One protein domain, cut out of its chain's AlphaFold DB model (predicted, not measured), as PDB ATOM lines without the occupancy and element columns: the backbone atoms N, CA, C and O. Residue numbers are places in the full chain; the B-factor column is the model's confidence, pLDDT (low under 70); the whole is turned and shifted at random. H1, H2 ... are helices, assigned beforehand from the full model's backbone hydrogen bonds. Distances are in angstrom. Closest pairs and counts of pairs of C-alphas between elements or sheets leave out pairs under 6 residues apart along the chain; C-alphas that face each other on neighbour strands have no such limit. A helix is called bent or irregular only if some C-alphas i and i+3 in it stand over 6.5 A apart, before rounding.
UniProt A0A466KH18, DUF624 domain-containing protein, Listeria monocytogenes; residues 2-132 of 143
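What this domain is: This is residues 2 to 132 of the 143 residues of the protein "DUF624 domain-containing protein" of Listeria monocytogenes (UniProt A0A466KH18). Two helical hairpins meet at H2: H3b with H4, H1 with H2. Residues 2 to 11 stick out. The 131 printed residues, with four named helices, class all helix, are loose, radius of gyration of the C-alphas 19.6 A, spanning 66 by 36 by 26 A.

How they stand to each other: H3, residues 60 to 97, one helix by hydrogen bonds, is bent, C-alphas 69 and 72 being 7.1 A apart. Arm H3b, residues 72 to 97, touches H4, residues 101 to 130, closest C-alphas 95 and 103, 5.5 A, opposite ways at 15 degrees. H2, residues 33 to 53, touches arm H3a, residues 60 to 69, closest C-alphas 42 and 67, 5.6 A. H1, residues 2 to 29, touches H2, closest C-alphas 27 and 35, 4.5 A. Every O i to N i+4 pair is within hydrogen-bond range in H1, H3a and H3b, against 15 of 17 in H2 and 23 of 26 in H4.

Where its parts are: C-alpha 2 is at (161.225, 76.023, 19.508), C-alpha 130 at (130.175, 61.647, 17.577). H4 is only just irregular, C-alphas 105 and 108 being 6.6 A apart.

The domain as a whole: Residues under pLDDT 70 include 121 to 132.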
ATOM      1  N   LYS A   2     161.473  76.783  20.762       64.00
ATOM      2  CA  LYS A   2     161.225  76.023  19.508       64.00
ATOM      3  C   LYS A   2     161.444  74.499  19.603       64.00
ATOM      4  O   LYS A   2     160.734  73.748  18.948       64.00
ATOM      5  N   ILE A   3     162.383  74.042  20.438       73.12
ATOM      6  CA  ILE A   3     162.715  72.609  20.587       73.12
ATOM      7  C   ILE A   3     161.550  71.818  21.208       73.12
ATOM      8  O   ILE A   3     161.257  70.715  20.765       73.12
ATOM      9  N   ASN A   4     160.834  72.410  22.170       76.56
ATOM     10  CA  ASN A   4     159.716  71.741  22.842       76.56
ATOM     11  C   ASN A   4     158.507  71.547  21.910       76.56
ATOM     12  O   ASN A   4     157.836  70.527  21.957       76.56
ATOM     13  N   GLN A   5     158.278  72.509  21.009       78.69
ATOM     14  CA  GLN A   5     157.241  72.418  19.979       78.69
ATOM     15  C   GLN A   5     157.551  71.278  18.999       78.69
ATOM     16  O   GLN A   5     156.684  70.459  18.722       78.69
ATOM     17  N   LEU A   6     158.799  71.177  18.525       82.19
ATOM     18  CA  LEU A   6     159.225  70.094  17.629       82.19
ATOM     19  C   LEU A   6     159.078  68.714  18.277       82.19
ATOM     20  O   LEU A   6     158.565  67.807  17.630       82.19
ATOM     21  N   ALA A   7     159.476  68.571  19.544       84.38
ATOM     22  CA  ALA A   7     159.311  67.323  20.288       84.38
ATOM     23  C   ALA A   7     157.830  66.915  20.394       84.38
ATOM     24  O   ALA A   7     157.490  65.763  20.130       84.38
ATOM     25  N   GLN A   8     156.945  67.874  20.678       79.81
ATOM     26  CA  GLN A   8     155.506  67.635  20.775       79.81
ATOM     27  C   GLN A   8     154.876  67.236  19.430       79.81
ATOM     28  O   GLN A   8     154.061  66.315  19.384       79.81
ATOM     29  N   TYR A   9     155.268  67.879  18.322       82.44
ATOM     30  CA  TYR A   9     154.810  67.483  16.983       82.44
ATOM     31  C   TYR A   9     155.303  66.084  16.602       82.44
ATOM     32  O   TYR A   9     154.548  65.307  16.020       82.44
ATOM     33  N   LEU A  10     156.549  65.743  16.950       83.44
ATOM     34  CA  LEU A  10     157.109  64.423  16.678       83.44
ATOM     35  C   LEU A  10     156.372  63.330  17.462       83.44
ATOM     36  O   LEU A  10     156.050  62.291  16.896       83.44
ATOM     37  N   GLU A  11     156.043  63.579  18.732       81.00
ATOM     38  CA  GLU A  11     155.248  62.656  19.549       81.00
ATOM     39  C   GLU A  11     153.856  62.427  18.943       81.00
ATOM     40  O   GLU A  11     153.381  61.293  18.854       81.00
ATOM     41  N   TRP A  12     153.231  63.494  18.446       80.50
ATOM     42  CA  TRP A  12     151.960  63.430  17.728       80.50
ATOM     43  C   TRP A  12     152.037  62.567  16.468       80.50
ATOM     44  O   TRP A  12     151.195  61.692  16.258       80.50
ATOM     45  N   ILE A  13     153.065  62.784  15.646       82.88
ATOM     46  CA  ILE A  13     153.295  62.020  14.416       82.88
ATOM     47  C   ILE A  13     153.557  60.548  14.741       82.88
ATOM     48  O   ILE A  13     152.993  59.672  14.088       82.88
ATOM     49  N   MET A  14     154.352  60.260  15.773       84.06
ATOM     50  CA  MET A  14     154.639  58.893  16.217       84.06
ATOM     51  C   MET A  14     153.373  58.171  16.688       84.06
ATOM     52  O   MET A  14     153.125  57.034  16.285       84.06
ATOM     53  N   LYS A  15     152.525  58.839  17.480       79.69
ATOM     54  CA  LYS A  15     151.234  58.291  17.926       79.69
ATOM     55  C   LYS A  15     150.276  58.063  16.758       79.69
ATOM     56  O   LYS A  15     149.607  57.032  16.702       79.69
ATOM     57  N   PHE A  16     150.252  58.975  15.790       81.75
ATOM     58  CA  PHE A  16     149.464  58.813  14.572       81.75
ATOM     59  C   PHE A  16     149.966  57.641  13.713       81.75
ATOM     60  O   PHE A  16     149.165  56.846  13.220       81.75
ATOM     61  N   ALA A  17     151.281  57.480  13.565       84.81
ATOM     62  CA  ALA A  17     151.877  56.354  12.852       84.81
ATOM     63  C   ALA A  17     151.550  55.016  13.537       84.81
ATOM     64  O   ALA A  17     151.115  54.076  12.871       84.81
ATOM     65  N   TYR A  18     151.666  54.951  14.867       84.56
ATOM     66  CA  TYR A  18     151.274  53.780  15.656       84.56
ATOM     67  C   TYR A  18     149.799  53.411  15.442       84.56
ATOM     68  O   TYR A  18     149.473  52.245  15.206       84.56
ATOM     69  N   LEU A  19     148.911  54.412  15.424       83.75
ATOM     70  CA  LEU A  19     147.489  54.218  15.149       83.75
ATOM     71  C   LEU A  19     147.236  53.628  13.757       83.75
ATOM     72  O   LEU A  19     146.415  52.725  13.618       83.75
ATOM     73  N   ASN A  20     147.942  54.118  12.735       85.12
ATOM     74  CA  ASN A  20     147.806  53.627  11.361       85.12
ATOM     75  C   ASN A  20     148.310  52.185  11.207       85.12
ATOM     76  O   ASN A  20     147.693  51.402  10.487       85.12
ATOM     77  N   ILE A  21     149.381  51.807  11.909       86.44
ATOM     78  CA  ILE A  21     149.874  50.421  11.929       86.44
ATOM     79  C   ILE A  21     148.829  49.493  12.555       86.44
ATOM     80  O   ILE A  21     148.512  48.450  11.981       86.44
ATOM     81  N   LEU A  22     148.250  49.883  13.697       83.88
ATOM     82  CA  LEU A  22     147.158  49.124  14.309       83.88
ATOM     83  C   LEU A  22     145.950  49.027  13.382       83.88
ATOM     84  O   LEU A  22     145.390  47.948  13.205       83.88
ATOM     85  N   TRP A  23     145.566  50.146  12.776       85.00
ATOM     86  CA  TRP A  23     144.450  50.209  11.847       85.00
ATOM     87  C   TRP A  23     144.646  49.254  10.666       85.00
ATOM     88  O   TRP A  23     143.737  48.480  10.363       85.00
ATOM     89  N   LEU A  24     145.836  49.235  10.053       82.50
ATOM     90  CA  LEU A  24     146.168  48.297   8.979       82.50
ATOM     91  C   LEU A  24     146.107  46.849   9.469       82.50
ATOM     92  O   LEU A  24     145.438  46.029   8.843       82.50
ATOM     93  N   GLY A  25     146.733  46.545  10.610       83.81
ATOM     94  CA  GLY A  25     146.735  45.200  11.189       83.81
ATOM     95  C   GLY A  25     145.322  44.672  11.451       83.81
ATOM     96  O   GLY A  25     144.978  43.573  11.022       83.81
ATOM     97  N   PHE A  26     144.463  45.475  12.079       77.94
ATOM     98  CA  PHE A  26     143.083  45.088  12.377       77.94
ATOM     99  C   PHE A  26     142.158  45.084  11.154       77.94
ATOM    100  O   PHE A  26     141.210  44.297  11.112       77.94
ATOM    101  N   THR A  27     142.431  45.911  10.144       80.19
ATOM    102  CA  THR A  27     141.710  45.870   8.863       80.19
ATOM    103  C   THR A  27     142.023  44.578   8.107       80.19
ATOM    104  O   THR A  27     141.105  43.904   7.640       80.19
ATOM    105  N   LEU A  28     143.301  44.187   8.049       80.00
ATOM    106  CA  LEU A  28     143.753  42.930   7.443       80.00
ATOM    107  C   LEU A  28     143.210  41.702   8.189       80.00
ATOM    108  O   LEU A  28     142.726  40.769   7.555       80.00
ATOM    109  N   LEU A  29     143.225  41.722   9.526       77.00
ATOM    110  CA  LEU A  29     142.697  40.628  10.350       77.00
ATOM    111  C   LEU A  29     141.164  40.502  10.281       77.00
ATOM    112  O   LEU A  29     140.629  39.405  10.403       77.00
ATOM    113  N   GLY A  30     140.444  41.609  10.082       65.69
ATOM    114  CA  GLY A  30     138.981  41.665  10.089       65.69
ATOM    115  C   GLY A  30     138.296  41.369   8.751       65.69
ATOM    116  O   GLY A  30     137.241  41.937   8.488       65.69
ATOM    117  N   VAL A  31     138.862  40.519   7.887       67.31
ATOM    118  CA  VAL A  31     138.301  40.208   6.547       67.31
ATOM    119  C   VAL A  31     138.217  41.457   5.648       67.31
ATOM    120  O   VAL A  31     137.279  41.629   4.871       67.31
ATOM    121  N   GLY A  32     139.189  42.371   5.764       70.69
ATOM    122  CA  GLY A  32     139.319  43.556   4.912       70.69
ATOM    123  C   GLY A  32     138.137  44.517   5.036       70.69
ATOM    124  O   GLY A  32     138.144  45.415   5.869       70.69
ATOM    125  N   LEU A  33     137.102  44.319   4.220       62.19
ATOM    126  CA  LEU A  33     135.937  45.201   4.101       62.19
ATOM    127  C   LEU A  33     135.079  45.246   5.369       62.19
ATOM    128  O   LEU A  33     134.579  46.310   5.727       62.19
ATOM    129  N   PHE A  34     134.937  44.124   6.076       66.56
ATOM    130  CA  PHE A  34     134.192  44.086   7.338       66.56
ATOM    131  C   PHE A  34     135.010  44.593   8.531       66.56
ATOM    132  O   PHE A  34     134.439  45.062   9.513       66.56
ATOM    133  N   GLY A  35     136.339  44.558   8.425       68.00
ATOM    134  CA  GLY A  35     137.284  45.035   9.430       68.00
ATOM    135  C   GLY A  35     137.623  46.514   9.283       68.00
ATOM    136  O   GLY A  35     137.924  47.170  10.279       68.00
ATOM    137  N   PHE A  36     137.505  47.054   8.070       74.12
ATOM    138  CA  PHE A  36     137.800  48.445   7.735       74.12
ATOM    139  C   PHE A  36     136.906  49.426   8.498       74.12
ATOM    140  O   PHE A  36     137.384  50.407   9.071       74.12
ATOM    141  N   PHE A  37     135.600  49.146   8.556       71.69
ATOM    142  CA  PHE A  37     134.640  49.982   9.278       71.69
ATOM    143  C   PHE A  37     134.947  50.075  10.788       71.69
ATOM    144  O   PHE A  37     135.139  51.188  11.287       71.69
ATOM    145  N   PRO A  38     135.035  48.957  11.537       72.06
ATOM    146  CA  PRO A  38     135.352  49.003  12.962       72.06
ATOM    147  C   PRO A  38     136.772  49.508  13.243       72.06
ATOM    148  O   PRO A  38     136.956  50.203  14.240       72.06
ATOM    149  N   ALA A  39     137.757  49.249  12.371       79.88
ATOM    150  CA  ALA A  39     139.110  49.787  12.529       79.88
ATOM    151  C   ALA A  39     139.131  51.318  12.418       79.88
ATOM    152  O   ALA A  39     139.737  51.983  13.256       79.88
ATOM    153  N   THR A  40     138.427  51.886  11.433       77.75
ATOM    154  CA  THR A  40     138.358  53.343  11.218       77.75
ATOM    155  C   THR A  40     137.606  54.054  12.341       77.75
ATOM    156  O   THR A  40     137.995  55.135  12.774       77.75
ATOM    157  N   MET A  41     136.542  53.444  12.869       74.81
ATOM    158  CA  MET A  41     135.841  54.002  14.028       74.81
ATOM    159  C   MET A  41     136.699  53.938  15.294       74.81
ATOM    160  O   MET A  41     136.763  54.920  16.030       74.81
ATOM    161  N   ALA A  42     137.388  52.820  15.538       79.50
ATOM    162  CA  ALA A  42     138.283  52.679  16.685       79.50
ATOM    163  C   ALA A  42     139.443  53.683  16.628       79.50
ATOM    164  O   ALA A  42     139.777  54.286  17.650       79.50
ATOM    165  N   SER A  43     140.006  53.926  15.439       79.62
ATOM    166  CA  SER A  43     141.068  54.914  15.268       79.62
ATOM    167  C   SER A  43     140.582  56.339  15.520       79.62
ATOM    168  O   SER A  43     141.222  57.067  16.272       79.62
ATOM    169  N   PHE A  44     139.415  56.720  14.994       75.94
ATOM    170  CA  PHE A  44     138.825  58.031  15.276       75.94
ATOM    171  C   PHE A  44     138.485  58.232  16.755       75.94
ATOM    172  O   PHE A  44     138.653  59.336  17.271       75.94
ATOM    173  N   ILE A  45     138.024  57.187  17.449       75.88
ATOM    174  CA  ILE A  45     137.740  57.253  18.886       75.88
ATOM    175  C   ILE A  45     139.029  57.500  19.667       75.88
ATOM    176  O   ILE A  45     139.075  58.440  20.451       75.88
ATOM    177  N   LEU A  46     140.087  56.720  19.432       77.25
ATOM    178  CA  LEU A  46     141.361  56.908  20.135       77.25
ATOM    179  C   LEU A  46     142.025  58.237  19.782       77.25
ATOM    180  O   LEU A  46     142.545  58.908  20.668       77.25
ATOM    181  N   LEU A  47     141.933  58.667  18.521       78.12
ATOM    182  CA  LEU A  47     142.390  59.990  18.116       78.12
ATOM    183  C   LEU A  47     141.616  61.078  18.864       78.12
ATOM    184  O   LEU A  47     142.225  61.982  19.417       78.12
ATOM    185  N   LYS A  48     140.286  60.984  18.965       74.06
ATOM    186  CA  LYS A  48     139.494  61.938  19.751       74.06
ATOM    187  C   LYS A  48     139.925  61.952  21.220       74.06
ATOM    188  O   LYS A  48     140.089  63.035  21.767       74.06
ATOM    189  N   ARG A  49     140.138  60.795  21.849       73.75
ATOM    190  CA  ARG A  49     140.581  60.722  23.254       73.75
ATOM    191  C   ARG A  49     141.958  61.358  23.450       73.75
ATOM    192  O   ARG A  49     142.148  62.159  24.359       73.75
ATOM    193  N   PHE A  50     142.878  61.112  22.523       74.00
ATOM    194  CA  PHE A  50     144.206  61.716  22.546       74.00
ATOM    195  C   PHE A  50     144.181  63.238  22.324       74.00
ATOM    196  O   PHE A  50     144.844  63.983  23.041       74.00
ATOM    197  N   VAL A  51     143.414  63.714  21.339       74.56
ATOM    198  CA  VAL A  51     143.416  65.124  20.909       74.56
ATOM    199  C   VAL A  51     142.506  66.007  21.761       74.56
ATOM    200  O   VAL A  51     142.846  67.155  22.029       74.56
ATOM    201  N   VAL A  52     141.336  65.496  22.145       71.69
ATOM    202  CA  VAL A  52     140.275  66.266  22.811       71.69
ATOM    203  C   VAL A  52     140.282  66.045  24.320       71.69
ATOM    204  O   VAL A  52     140.129  67.007  25.063       71.69
ATOM    205  N   GLU A  53     140.448  64.801  24.776       68.56
ATOM    206  CA  GLU A  53     140.416  64.464  26.212       68.56
ATOM    207  C   GLU A  53     141.811  64.534  26.858       68.56
ATOM    208  O   GLU A  53     141.916  64.590  28.080       68.56
ATOM    209  N   GLY A  54     142.880  64.595  26.054       66.44
ATOM    210  CA  GLY A  54     144.258  64.663  26.542       66.44
ATOM    211  C   GLY A  54     144.770  63.343  27.124       66.44
ATOM    212  O   GLY A  54     145.796  63.342  27.802       66.44
ATOM    213  N   GLU A  55     144.086  62.222  26.865       71.44
ATOM    214  CA  GLU A  55     144.533  60.888  27.282       71.44
ATOM    215  C   GLU A  55     145.819  60.522  26.513       71.44
ATOM    216  O   GLU A  55     145.796  60.218  25.319       71.44
ATOM    217  N   THR A  56     146.974  60.574  27.182       63.78
ATOM    218  CA  THR A  56     148.287  60.276  26.578       63.78
ATOM    219  C   THR A  56     148.635  58.793  26.561       63.78
ATOM    220  O   THR A  56     149.527  58.405  25.799       63.78
ATOM    221  N   GLU A  57     147.931  57.988  27.356       65.62
ATOM    222  CA  GLU A  57     148.150  56.555  27.528       65.62
ATOM    223  C   GLU A  57     146.978  55.770  26.939       65.62
ATOM    224  O   GLU A  57     145.870  55.768  27.467       65.62
ATOM    225  N   TRP A  58     147.229  55.104  25.818       71.06
ATOM    226  CA  TRP A  58     146.302  54.154  25.219       71.06
ATOM    227  C   TRP A  58     147.111  53.015  24.603       71.06
ATOM    228  O   TRP A  58     148.103  53.237  23.907       71.06
ATOM    229  N   THR A  59     146.711  51.781  24.895       78.31
ATOM    230  CA  THR A  59     147.437  50.574  24.486       78.31
ATOM    231  C   THR A  59     146.733  49.902  23.308       78.31
ATOM    232  O   THR A  59     145.537  50.085  23.072       78.31
ATOM    233  N   ALA A  60     147.438  49.032  22.580       74.88
ATOM    234  CA  ALA A  60     146.819  48.178  21.564       74.88
ATOM    235  C   ALA A  60     145.645  47.326  22.089       74.88
ATOM    236  O   ALA A  60     144.733  46.990  21.333       74.88
ATOM    237  N   GLN A  61     145.634  47.003  23.387       76.31
ATOM    238  CA  GLN A  61     144.522  46.311  24.044       76.31
ATOM    239  C   GLN A  61     143.254  47.172  24.122       76.31
ATOM    240  O   GLN A  61     142.154  46.642  23.946       76.31
ATOM    241  N   ASP A  62     143.389  48.489  24.305       78.88
ATOM    242  CA  ASP A  62     142.259  49.423  24.297       78.88
ATOM    243  C   ASP A  62     141.673  49.536  22.892       78.88
ATOM    244  O   ASP A  62     140.453  49.466  22.715       78.88
ATOM    245  N   PHE A  63     142.546  49.606  21.877       79.56
ATOM    246  CA  PHE A  63     142.131  49.548  20.476       79.56
ATOM    247  C   PHE A  63     141.357  48.257  20.197       79.56
ATOM    248  O   PHE A  63     140.263  48.313  19.642       79.56
ATOM    249  N   PHE A  64     141.872  47.099  20.620       76.50
ATOM    250  CA  PHE A  64     141.216  45.813  20.382       76.50
ATOM    251  C   PHE A  64     139.878  45.673  21.116       76.50
ATOM    252  O   PHE A  64     138.904  45.171  20.551       76.50
ATOM    253  N   SER A  65     139.806  46.138  22.362       78.50
ATOM    254  CA  SER A  65     138.578  46.113  23.162       78.50
ATOM    255  C   SER A  65     137.504  47.008  22.547       78.50
ATOM    256  O   SER A  65     136.350  46.594  22.401       78.50
ATOM    257  N   CYS A  66     137.890  48.209  22.107       78.94
ATOM    258  CA  CYS A  66     137.014  49.128  21.385       78.94
ATOM    259  C   CYS A  66     136.567  48.535  20.038       78.94
ATOM    260  O   CYS A  66     135.371  48.505  19.736       78.94
ATOM    261  N   TYR A  67     137.510  47.963  19.283       78.56
ATOM    262  CA  TYR A  67     137.269  47.289  18.011       78.56
ATOM    263  C   TYR A  67     136.230  46.177  18.157       78.56
ATOM    264  O   TYR A  67     135.222  46.198  17.459       78.56
ATOM    265  N   LYS A  68     136.402  45.249  19.113       76.94
ATOM    266  CA  LYS A  68     135.442  44.157  19.363       76.94
ATOM    267  C   LYS A  68     134.058  44.665  19.753       76.94
ATOM    268  O   LYS A  68     133.056  44.136  19.270       76.94
ATOM    269  N   LYS A  69     133.990  45.686  20.611       78.06
ATOM    270  CA  LYS A  69     132.721  46.261  21.084       78.06
ATOM    271  C   LYS A  69     131.915  46.878  19.941       78.06
ATOM    272  O   LYS A  69     130.690  46.777  19.915       78.06
ATOM    273  N   ILE A  70     132.605  47.511  18.999       76.94
ATOM    274  CA  ILE A  70     131.993  48.215  17.873       76.94
ATOM    275  C   ILE A  70     131.816  47.289  16.659       76.94
ATOM    276  O   ILE A  70     130.921  47.532  15.855       76.94
ATOM    277  N   PHE A  71     132.563  46.182  16.574       76.44
ATOM    278  CA  PHE A  71     132.560  45.232  15.457       76.44
ATOM    279  C   PHE A  71     131.152  44.831  15.011       76.44
ATOM    280  O   PHE A  71     130.792  45.034  13.856       76.44
ATOM    281  N   PHE A  72     130.308  44.345  15.925       72.38
ATOM    282  CA  PHE A  72     128.946  43.919  15.580       72.38
ATOM    283  C   PHE A  72     128.043  45.079  15.142       72.38
ATOM    284  O   PHE A  72     127.269  44.944  14.193       72.38
ATOM    285  N   ARG A  73     128.144  46.233  15.813       70.38
ATOM    286  CA  ARG A  73     127.320  47.411  15.504       70.38
ATOM    287  C   ARG A  73     127.697  48.006  14.148       70.38
ATOM    288  O   ARG A  73     126.813  48.290  13.343       70.38
ATOM    289  N   SER A  74     128.992  48.147  13.886       70.19
ATOM    290  CA  SER A  74     129.512  48.675  12.625       70.19
ATOM    291  C   SER A  74     129.334  47.703  11.479       70.19
ATOM    292  O   SER A  74     129.001  48.141  10.388       70.19
ATOM    293  N   ASN A  75     129.464  46.396  11.712       73.44
ATOM    294  CA  ASN A  75     129.204  45.401  10.679       73.44
ATOM    295  C   ASN A  75     127.716  45.375  10.277       73.44
ATOM    296  O   ASN A  75     127.396  45.277   9.099       73.44
ATOM    297  N   LYS A  76     126.784  45.569  11.223       75.62
ATOM    298  CA  LYS A  76     125.350  45.687  10.899       75.62
ATOM    299  C   LYS A  76     125.055  46.886   9.987       75.62
ATOM    300  O   LYS A  76     124.309  46.742   9.024       75.62
ATOM    301  N   LEU A  77     125.651  48.048  10.269       71.19
ATOM    302  CA  LEU A  77     125.540  49.230   9.402       71.19
ATOM    303  C   LEU A  77     126.256  49.013   8.062       71.19
ATOM    304  O   LEU A  77     125.689  49.287   7.008       71.19
ATOM    305  N   GLY A  78     127.463  48.449   8.104       71.56
ATOM    306  CA  GLY A  78     128.262  48.112   6.931       71.56
ATOM    307  C   GLY A  78     127.549  47.137   6.000       71.56
ATOM    308  O   GLY A  78     127.620  47.313   4.794       71.56
ATOM    309  N   CYS A  79     126.800  46.169   6.528       78.00
ATOM    310  CA  CYS A  79     126.005  45.228   5.739       78.00
ATOM    311  C   CYS A  79     124.909  45.942   4.928       78.00
ATOM    312  O   CYS A  79     124.755  45.681   3.738       78.00
ATOM    313  N   ILE A  80     124.204  46.903   5.536       78.69
ATOM    314  CA  ILE A  80     123.199  47.721   4.836       78.69
ATOM    315  C   ILE A  80     123.871  48.562   3.744       78.69
ATOM    316  O   ILE A  80     123.384  48.616   2.617       78.69
ATOM    317  N   CYS A  81     125.020  49.172   4.046       76.06
ATOM    318  CA  CYS A  81     125.795  49.918   3.056       76.06
ATOM    319  C   CYS A  81     126.288  49.027   1.906       76.06
ATOM    320  O   CYS A  81     126.169  49.419   0.749       76.06
ATOM    321  N   TRP A  82     126.788  47.824   2.202       79.75
ATOM    322  CA  TRP A  82     127.201  46.837   1.204       79.75
ATOM    323  C   TRP A  82     126.058  46.455   0.282       79.75
ATOM    324  O   TRP A  82     126.236  46.429  -0.931       79.75
ATOM    325  N   LEU A  83     124.879  46.217   0.848       84.50
ATOM    326  CA  LEU A  83     123.683  45.884   0.088       84.50
ATOM    327  C   LEU A  83     123.334  47.016  -0.895       84.50
ATOM    328  O   LEU A  83     123.131  46.756  -2.078       84.50
ATOM    329  N   ILE A  84     123.358  48.274  -0.442       83.19
ATOM    330  CA  ILE A  84     123.108  49.447  -1.296       83.19
ATOM    331  C   ILE A  84     124.159  49.556  -2.410       83.19
ATOM    332  O   ILE A  84     123.794  49.719  -3.571       83.19
ATOM    333  N   ILE A  85     125.450  49.422  -2.083       82.81
ATOM    334  CA  ILE A  85     126.547  49.483  -3.064       82.81
ATOM    335  C   ILE A  85     126.398  48.387  -4.121       82.81
ATOM    336  O   ILE A  85     126.547  48.667  -5.306       82.81
ATOM    337  N   VAL A  86     126.092  47.152  -3.713       86.44
ATOM    338  CA  VAL A  86     125.919  46.019  -4.633       86.44
ATOM    339  C   VAL A  86     124.745  46.268  -5.575       86.44
ATOM    340  O   VAL A  86     124.898  46.109  -6.784       86.44
ATOM    341  N   ILE A  87     123.600  46.722  -5.055       87.12
ATOM    342  CA  ILE A  87     122.441  47.066  -5.890       87.12
ATOM    343  C   ILE A  87     122.801  48.177  -6.884       87.12
ATOM    344  O   ILE A  87     122.515  48.043  -8.074       87.12
ATOM    345  N   LEU A  88     123.443  49.257  -6.428       84.81
ATOM    346  CA  LEU A  88     123.853  50.361  -7.303       84.81
ATOM    347  C   LEU A  88     124.861  49.903  -8.363       84.81
ATOM    348  O   LEU A  88     124.730  50.283  -9.523       84.81
ATOM    349  N   GLY A  89     125.829  49.065  -7.991       85.06
ATOM    350  CA  GLY A  89     126.838  48.526  -8.902       85.06
ATOM    351  C   GLY A  89     126.231  47.651  -9.997       85.06
ATOM    352  O   GLY A  89     126.581  47.806 -11.166       85.06
ATOM    353  N   ILE A  90     125.267  46.793  -9.648       87.25
ATOM    354  CA  ILE A  90     124.529  45.979 -10.626       87.25
ATOM    355  C   ILE A  90     123.734  46.882 -11.581       87.25
ATOM    356  O   ILE A  90     123.818  46.707 -12.794       87.25
ATOM    357  N   ASN A  91     123.014  47.881 -11.058       85.56
ATOM    358  CA  ASN A  91     122.259  48.828 -11.888       85.56
ATOM    359  C   ASN A  91     123.173  49.611 -12.841       85.56
ATOM    360  O   ASN A  91     122.860  49.755 -14.021       85.56
ATOM    361  N   PHE A  92     124.324  50.073 -12.352       85.06
ATOM    362  CA  PHE A  92     125.318  50.765 -13.167       85.06
ATOM    363  C   PHE A  92     125.865  49.870 -14.284       85.06
ATOM    364  O   PHE A  92     125.969  50.314 -15.425       85.06
ATOM    365  N   HIS A  93     126.150  48.598 -13.984       86.38
ATOM    366  CA  HIS A  93     126.615  47.637 -14.981       86.38
ATOM    367  C   HIS A  93     125.573  47.390 -16.083       86.38
ATOM    368  O   HIS A  93     125.906  47.463 -17.264       86.38
ATOM    369  N   ILE A  94     124.304  47.179 -15.714       84.69
ATOM    370  CA  ILE A  94     123.199  46.985 -16.672       84.69
ATOM    371  C   ILE A  94     123.066  48.196 -17.603       84.69
ATOM    372  O   ILE A  94     122.918  48.053 -18.816       84.69
ATOM    373  N   VAL A  95     123.156  49.398 -17.039       84.00
ATOM    374  CA  VAL A  95     123.011  50.661 -17.771       84.00
ATOM    375  C   VAL A  95     124.209  50.952 -18.687       84.00
ATOM    376  O   VAL A  95     124.043  51.605 -19.720       84.00
ATOM    377  N   LEU A  96     125.408  50.458 -18.351       81.44
ATOM    378  CA  LEU A  96     126.579  50.552 -19.230       81.44
ATOM    379  C   LEU A  96     126.486  49.621 -20.440       81.44
ATOM    380  O   LEU A  96     126.848  50.042 -21.537       81.44
ATOM    381  N   THR A  97     126.023  48.388 -20.232       83.31
ATOM    382  CA  THR A  97     125.946  47.356 -21.280       83.31
ATOM    383  C   THR A  97     124.745  47.552 -22.211       83.31
ATOM    384  O   THR A  97     124.740  47.044 -23.327       83.31
ATOM    385  N   SER A  98     123.728  48.303 -21.780       79.81
ATOM    386  CA  SER A  98     122.549  48.601 -22.600       79.81
ATOM    387  C   SER A  98     122.804  49.788 -23.541       79.81
ATOM    388  O   SER A  98     123.215  50.861 -23.088       79.81
ATOM    389  N   GLU A  99     122.515  49.614 -24.836       77.12
ATOM    390  CA  GLU A  99     122.614  50.668 -25.872       77.12
ATOM    391  C   GLU A  99     121.304  51.448 -26.085       77.12
ATOM    392  O   GLU A  99     121.248  52.417 -26.839       77.12
ATOM    393  N   GLU A 100     120.243  51.050 -25.388       80.62
ATOM    394  CA  GLU A 100     118.927  51.675 -25.466       80.62
ATOM    395  C   GLU A 100     118.962  53.163 -25.036       80.62
ATOM    396  O   GLU A 100     119.488  53.485 -23.960       80.62
ATOM    397  N   PRO A 101     118.340  54.091 -25.796       76.38
ATOM    398  CA  PRO A 101     118.387  55.534 -25.522       76.38
ATOM    399  C   PRO A 101     117.896  55.925 -24.122       76.38
ATOM    400  O   PRO A 101     118.425  56.849 -23.502       76.38
ATOM    401  N   LEU A 102     116.908  55.194 -23.591       75.50
ATOM    402  CA  LEU A 102     116.391  55.391 -22.234       75.50
ATOM    403  C   LEU A 102     117.451  55.095 -21.159       75.50
ATOM    404  O   LEU A 102     117.535  55.808 -20.158       75.50
ATOM    405  N   PHE A 103     118.298  54.085 -21.373       78.06
ATOM    406  CA  PHE A 103     119.363  53.715 -20.440       78.06
ATOM    407  C   PHE A 103     120.527  54.709 -20.487       78.06
ATOM    408  O   PHE A 103     121.131  54.994 -19.453       78.06
ATOM    409  N   ILE A 104     120.795  55.324 -21.641       77.38
ATOM    410  CA  ILE A 104     121.790  56.401 -21.761       77.38
ATOM    411  C   ILE A 104     121.415  57.589 -20.859       77.38
ATOM    412  O   ILE A 104     122.275  58.105 -20.143       77.38
ATOM    413  N   GLY A 105     120.131  57.966 -20.809       81.31
ATOM    414  CA  GLY A 105     119.633  59.018 -19.912       81.31
ATOM    415  C   GLY A 105     119.757  58.683 -18.417       81.31
ATOM    416  O   GLY A 105     119.973  59.574 -17.596       81.31
ATOM    417  N   LEU A 106     119.696  57.397 -18.055       83.19
ATOM    418  CA  LEU A 106     119.811  56.908 -16.672       83.19
ATOM    419  C   LEU A 106     121.256  56.866 -16.139       83.19
ATOM    420  O   LEU A 106     121.456  56.766 -14.926       83.19
ATOM    421  N   ARG A 107     122.277  57.005 -16.997       81.50
ATOM    422  CA  ARG A 107     123.698  56.997 -16.587       81.50
ATOM    423  C   ARG A 107     124.032  58.112 -15.597       81.50
ATOM    424  O   ARG A 107     124.680  57.861 -14.584       81.50
ATOM    425  N   ILE A 108     123.570  59.331 -15.875       83.94
ATOM    426  CA  ILE A 108     123.843  60.517 -15.048       83.94
ATOM    427  C   ILE A 108     123.241  60.397 -13.635       83.94
ATOM    428  O   ILE A 108     123.998  60.541 -12.671       83.94
ATOM    429  N   PRO A 109     121.935  60.113 -13.448       86.12
ATOM    430  CA  PRO A 109     121.362  60.005 -12.107       86.12
ATOM    431  C   PRO A 109     121.953  58.846 -11.294       86.12
ATOM    432  O   PRO A 109     122.142  58.995 -10.089       86.12
ATOM    433  N   ILE A 110     122.313  57.722 -11.926       85.44
ATOM    434  CA  ILE A 110     122.971  56.603 -11.230       85.44
ATOM    435  C   ILE A 110     124.380  56.986 -10.774       85.44
ATOM    436  O   ILE A 110     124.753  56.693  -9.639       85.44
ATOM    437  N   LEU A 111     125.152  57.689 -11.610       83.81
ATOM    438  CA  LEU A 111     126.471  58.187 -11.220       83.81
ATOM    439  C   LEU A 111     126.373  59.156 -10.031       83.81
ATOM    440  O   LEU A 111     127.136  59.038  -9.071       83.81
ATOM    441  N   LEU A 112     125.396  60.069 -10.056       87.38
ATOM    442  CA  LEU A 112     125.115  60.971  -8.936       87.38
ATOM    443  C   LEU A 112     124.717  60.207  -7.667       87.38
ATOM    444  O   LEU A 112     125.184  60.552  -6.583       87.38
ATOM    445  N   ALA A 113     123.912  59.148  -7.787       85.56
ATOM    446  CA  ALA A 113     123.542  58.300  -6.658       85.56
ATOM    447  C   ALA A 113     124.762  57.586  -6.049       85.56
ATOM    448  O   ALA A 113     124.908  57.575  -4.827       85.56
ATOM    449  N   ILE A 114     125.678  57.066  -6.878       84.06
ATOM    450  CA  ILE A 114     126.931  56.445  -6.418       84.06
ATOM    451  C   ILE A 114     127.774  57.463  -5.649       84.06
ATOM    452  O   ILE A 114     128.135  57.216  -4.497       84.06
ATOM    453  N   ILE A 115     128.035  58.633  -6.237       84.31
ATOM    454  CA  ILE A 115     128.815  59.697  -5.590       84.31
ATOM    455  C   ILE A 115     128.144  60.139  -4.279       84.31
ATOM    456  O   ILE A 115     128.817  60.299  -3.259       84.31
ATOM    457  N   GLY A 116     126.814  60.277  -4.276       84.00
ATOM    458  CA  GLY A 116     126.023  60.610  -3.094       84.00
ATOM    459  C   GLY A 116     126.151  59.567  -1.981       84.00
ATOM    460  O   GLY A 116     126.435  59.924  -0.839       84.00
ATOM    461  N   THR A 117     126.023  58.276  -2.304       79.94
ATOM    462  CA  THR A 117     126.216  57.189  -1.325       79.94
ATOM    463  C   THR A 117     127.645  57.121  -0.788       79.94
ATOM    464  O   THR A 117     127.826  56.937   0.416       79.94
ATOM    465  N   LEU A 118     128.660  57.338  -1.632       78.31
ATOM    466  CA  LEU A 118     130.060  57.392  -1.204       78.31
ATOM    467  C   LEU A 118     130.299  58.559  -0.235       78.31
ATOM    468  O   LEU A 118     130.935  58.399   0.804       78.31
ATOM    469  N   SER A 119     129.724  59.720  -0.549       78.12
ATOM    470  CA  SER A 119     129.792  60.914   0.294       78.12
ATOM    471  C   SER A 119     129.101  60.674   1.638       78.12
ATOM    472  O   SER A 119     129.677  60.951   2.686       78.12
ATOM    473  N   MET A 120     127.901  60.083   1.636       74.56
ATOM    474  CA  MET A 120     127.200  59.713   2.867       74.56
ATOM    475  C   MET A 120     128.004  58.735   3.721       74.56
ATOM    476  O   MET A 120     128.063  58.911   4.934       74.56
ATOM    477  N   LEU A 121     128.664  57.747   3.116       69.75
ATOM    478  CA  LEU A 121     129.532  56.812   3.834       69.75
ATOM    479  C   LEU A 121     130.640  57.538   4.599       69.75
ATOM    480  O   LEU A 121     130.829  57.266   5.783       69.75
ATOM    481  N   VAL A 122     131.297  58.514   3.964       68.50
ATOM    482  CA  VAL A 122     132.326  59.348   4.609       68.50
ATOM    483  C   VAL A 122     131.758  60.139   5.792       68.50
ATOM    484  O   VAL A 122     132.468  60.315   6.776       68.50
ATOM    485  N   TYR A 123     130.487  60.555   5.753       66.88
ATOM    486  CA  TYR A 123     129.817  61.264   6.854       66.88
ATOM    487  C   TYR A 123     129.249  60.349   7.953       66.88
ATOM    488  O   TYR A 123     129.189  60.748   9.119       66.88
ATOM    489  N   VAL A 124     128.868  59.111   7.630       65.25
ATOM    490  CA  VAL A 124     128.365  58.137   8.613       65.25
ATOM    491  C   VAL A 124     129.447  57.790   9.636       65.25
ATOM    492  O   VAL A 124     129.141  57.638  10.820       65.25
ATOM    493  N   PHE A 125     130.714  57.725   9.228       61.25
ATOM    494  CA  PHE A 125     131.845  57.482  10.130       61.25
ATOM    495  C   PHE A 125     131.993  58.528  11.255       61.25
ATOM    496  O   PHE A 125     131.918  58.145  12.424       61.25
ATOM    497  N   PRO A 126     132.150  59.836  10.977       57.44
ATOM    498  CA  PRO A 126     132.266  60.847  12.018       57.44
ATOM    499  C   PRO A 126     130.980  60.977  12.837       57.44
ATOM    500  O   PRO A 126     131.067  61.097  14.055       57.44
ATOM    501  N   ILE A 127     129.791  60.872  12.226       60.72
ATOM    502  CA  ILE A 127     128.512  60.926  12.959       60.72
ATOM    503  C   ILE A 127     128.383  59.758  13.939       60.72
ATOM    504  O   ILE A 127     128.022  59.964  15.095       60.72
ATOM    505  N   SER A 128     128.713  58.538  13.517       59.12
ATOM    506  CA  SER A 128     128.610  57.350  14.371       59.12
ATOM    507  C   SER A 128     129.614  57.348  15.531       59.12
ATOM    508  O   SER A 128     129.315  56.791  16.586       59.12
ATOM    509  N   VAL A 129     130.757  58.028  15.381       54.53
ATOM    510  CA  VAL A 129     131.715  58.292  16.469       54.53
ATOM    511  C   VAL A 129     131.241  59.437  17.374       54.53
ATOM    512  O   VAL A 129     131.375  59.361  18.598       54.53
ATOM    513  N   TYR A 130     130.652  60.493  16.810       55.84
ATOM    514  CA  TYR A 130     130.175  61.647  17.577       55.84
ATOM    515  C   TYR A 130     128.921  61.323  18.406       55.84
ATOM    516  O   TYR A 130     128.764  61.823  19.518       55.84
ATOM    517  N   TRP A 131     128.069  60.419  17.916       50.88
ATOM    518  CA  TRP A 131     126.856  59.932  18.587       50.88
ATOM    519  C   TRP A 131     127.115  58.733  19.512       50.88
ATOM    520  O   TRP A 131     126.202  57.983  19.855       50.88
ATOM    521  N   GLY A 132     128.356  58.565  19.977       49.31
ATOM    522  CA  GLY A 132     128.760  57.582  20.984       49.31
ATOM    523  C   GLY A 132     128.172  57.794  22.389       49.31
ATOM    524  O   GLY A 132     128.781  57.348  23.357       49.31
TER     525      GLY A 132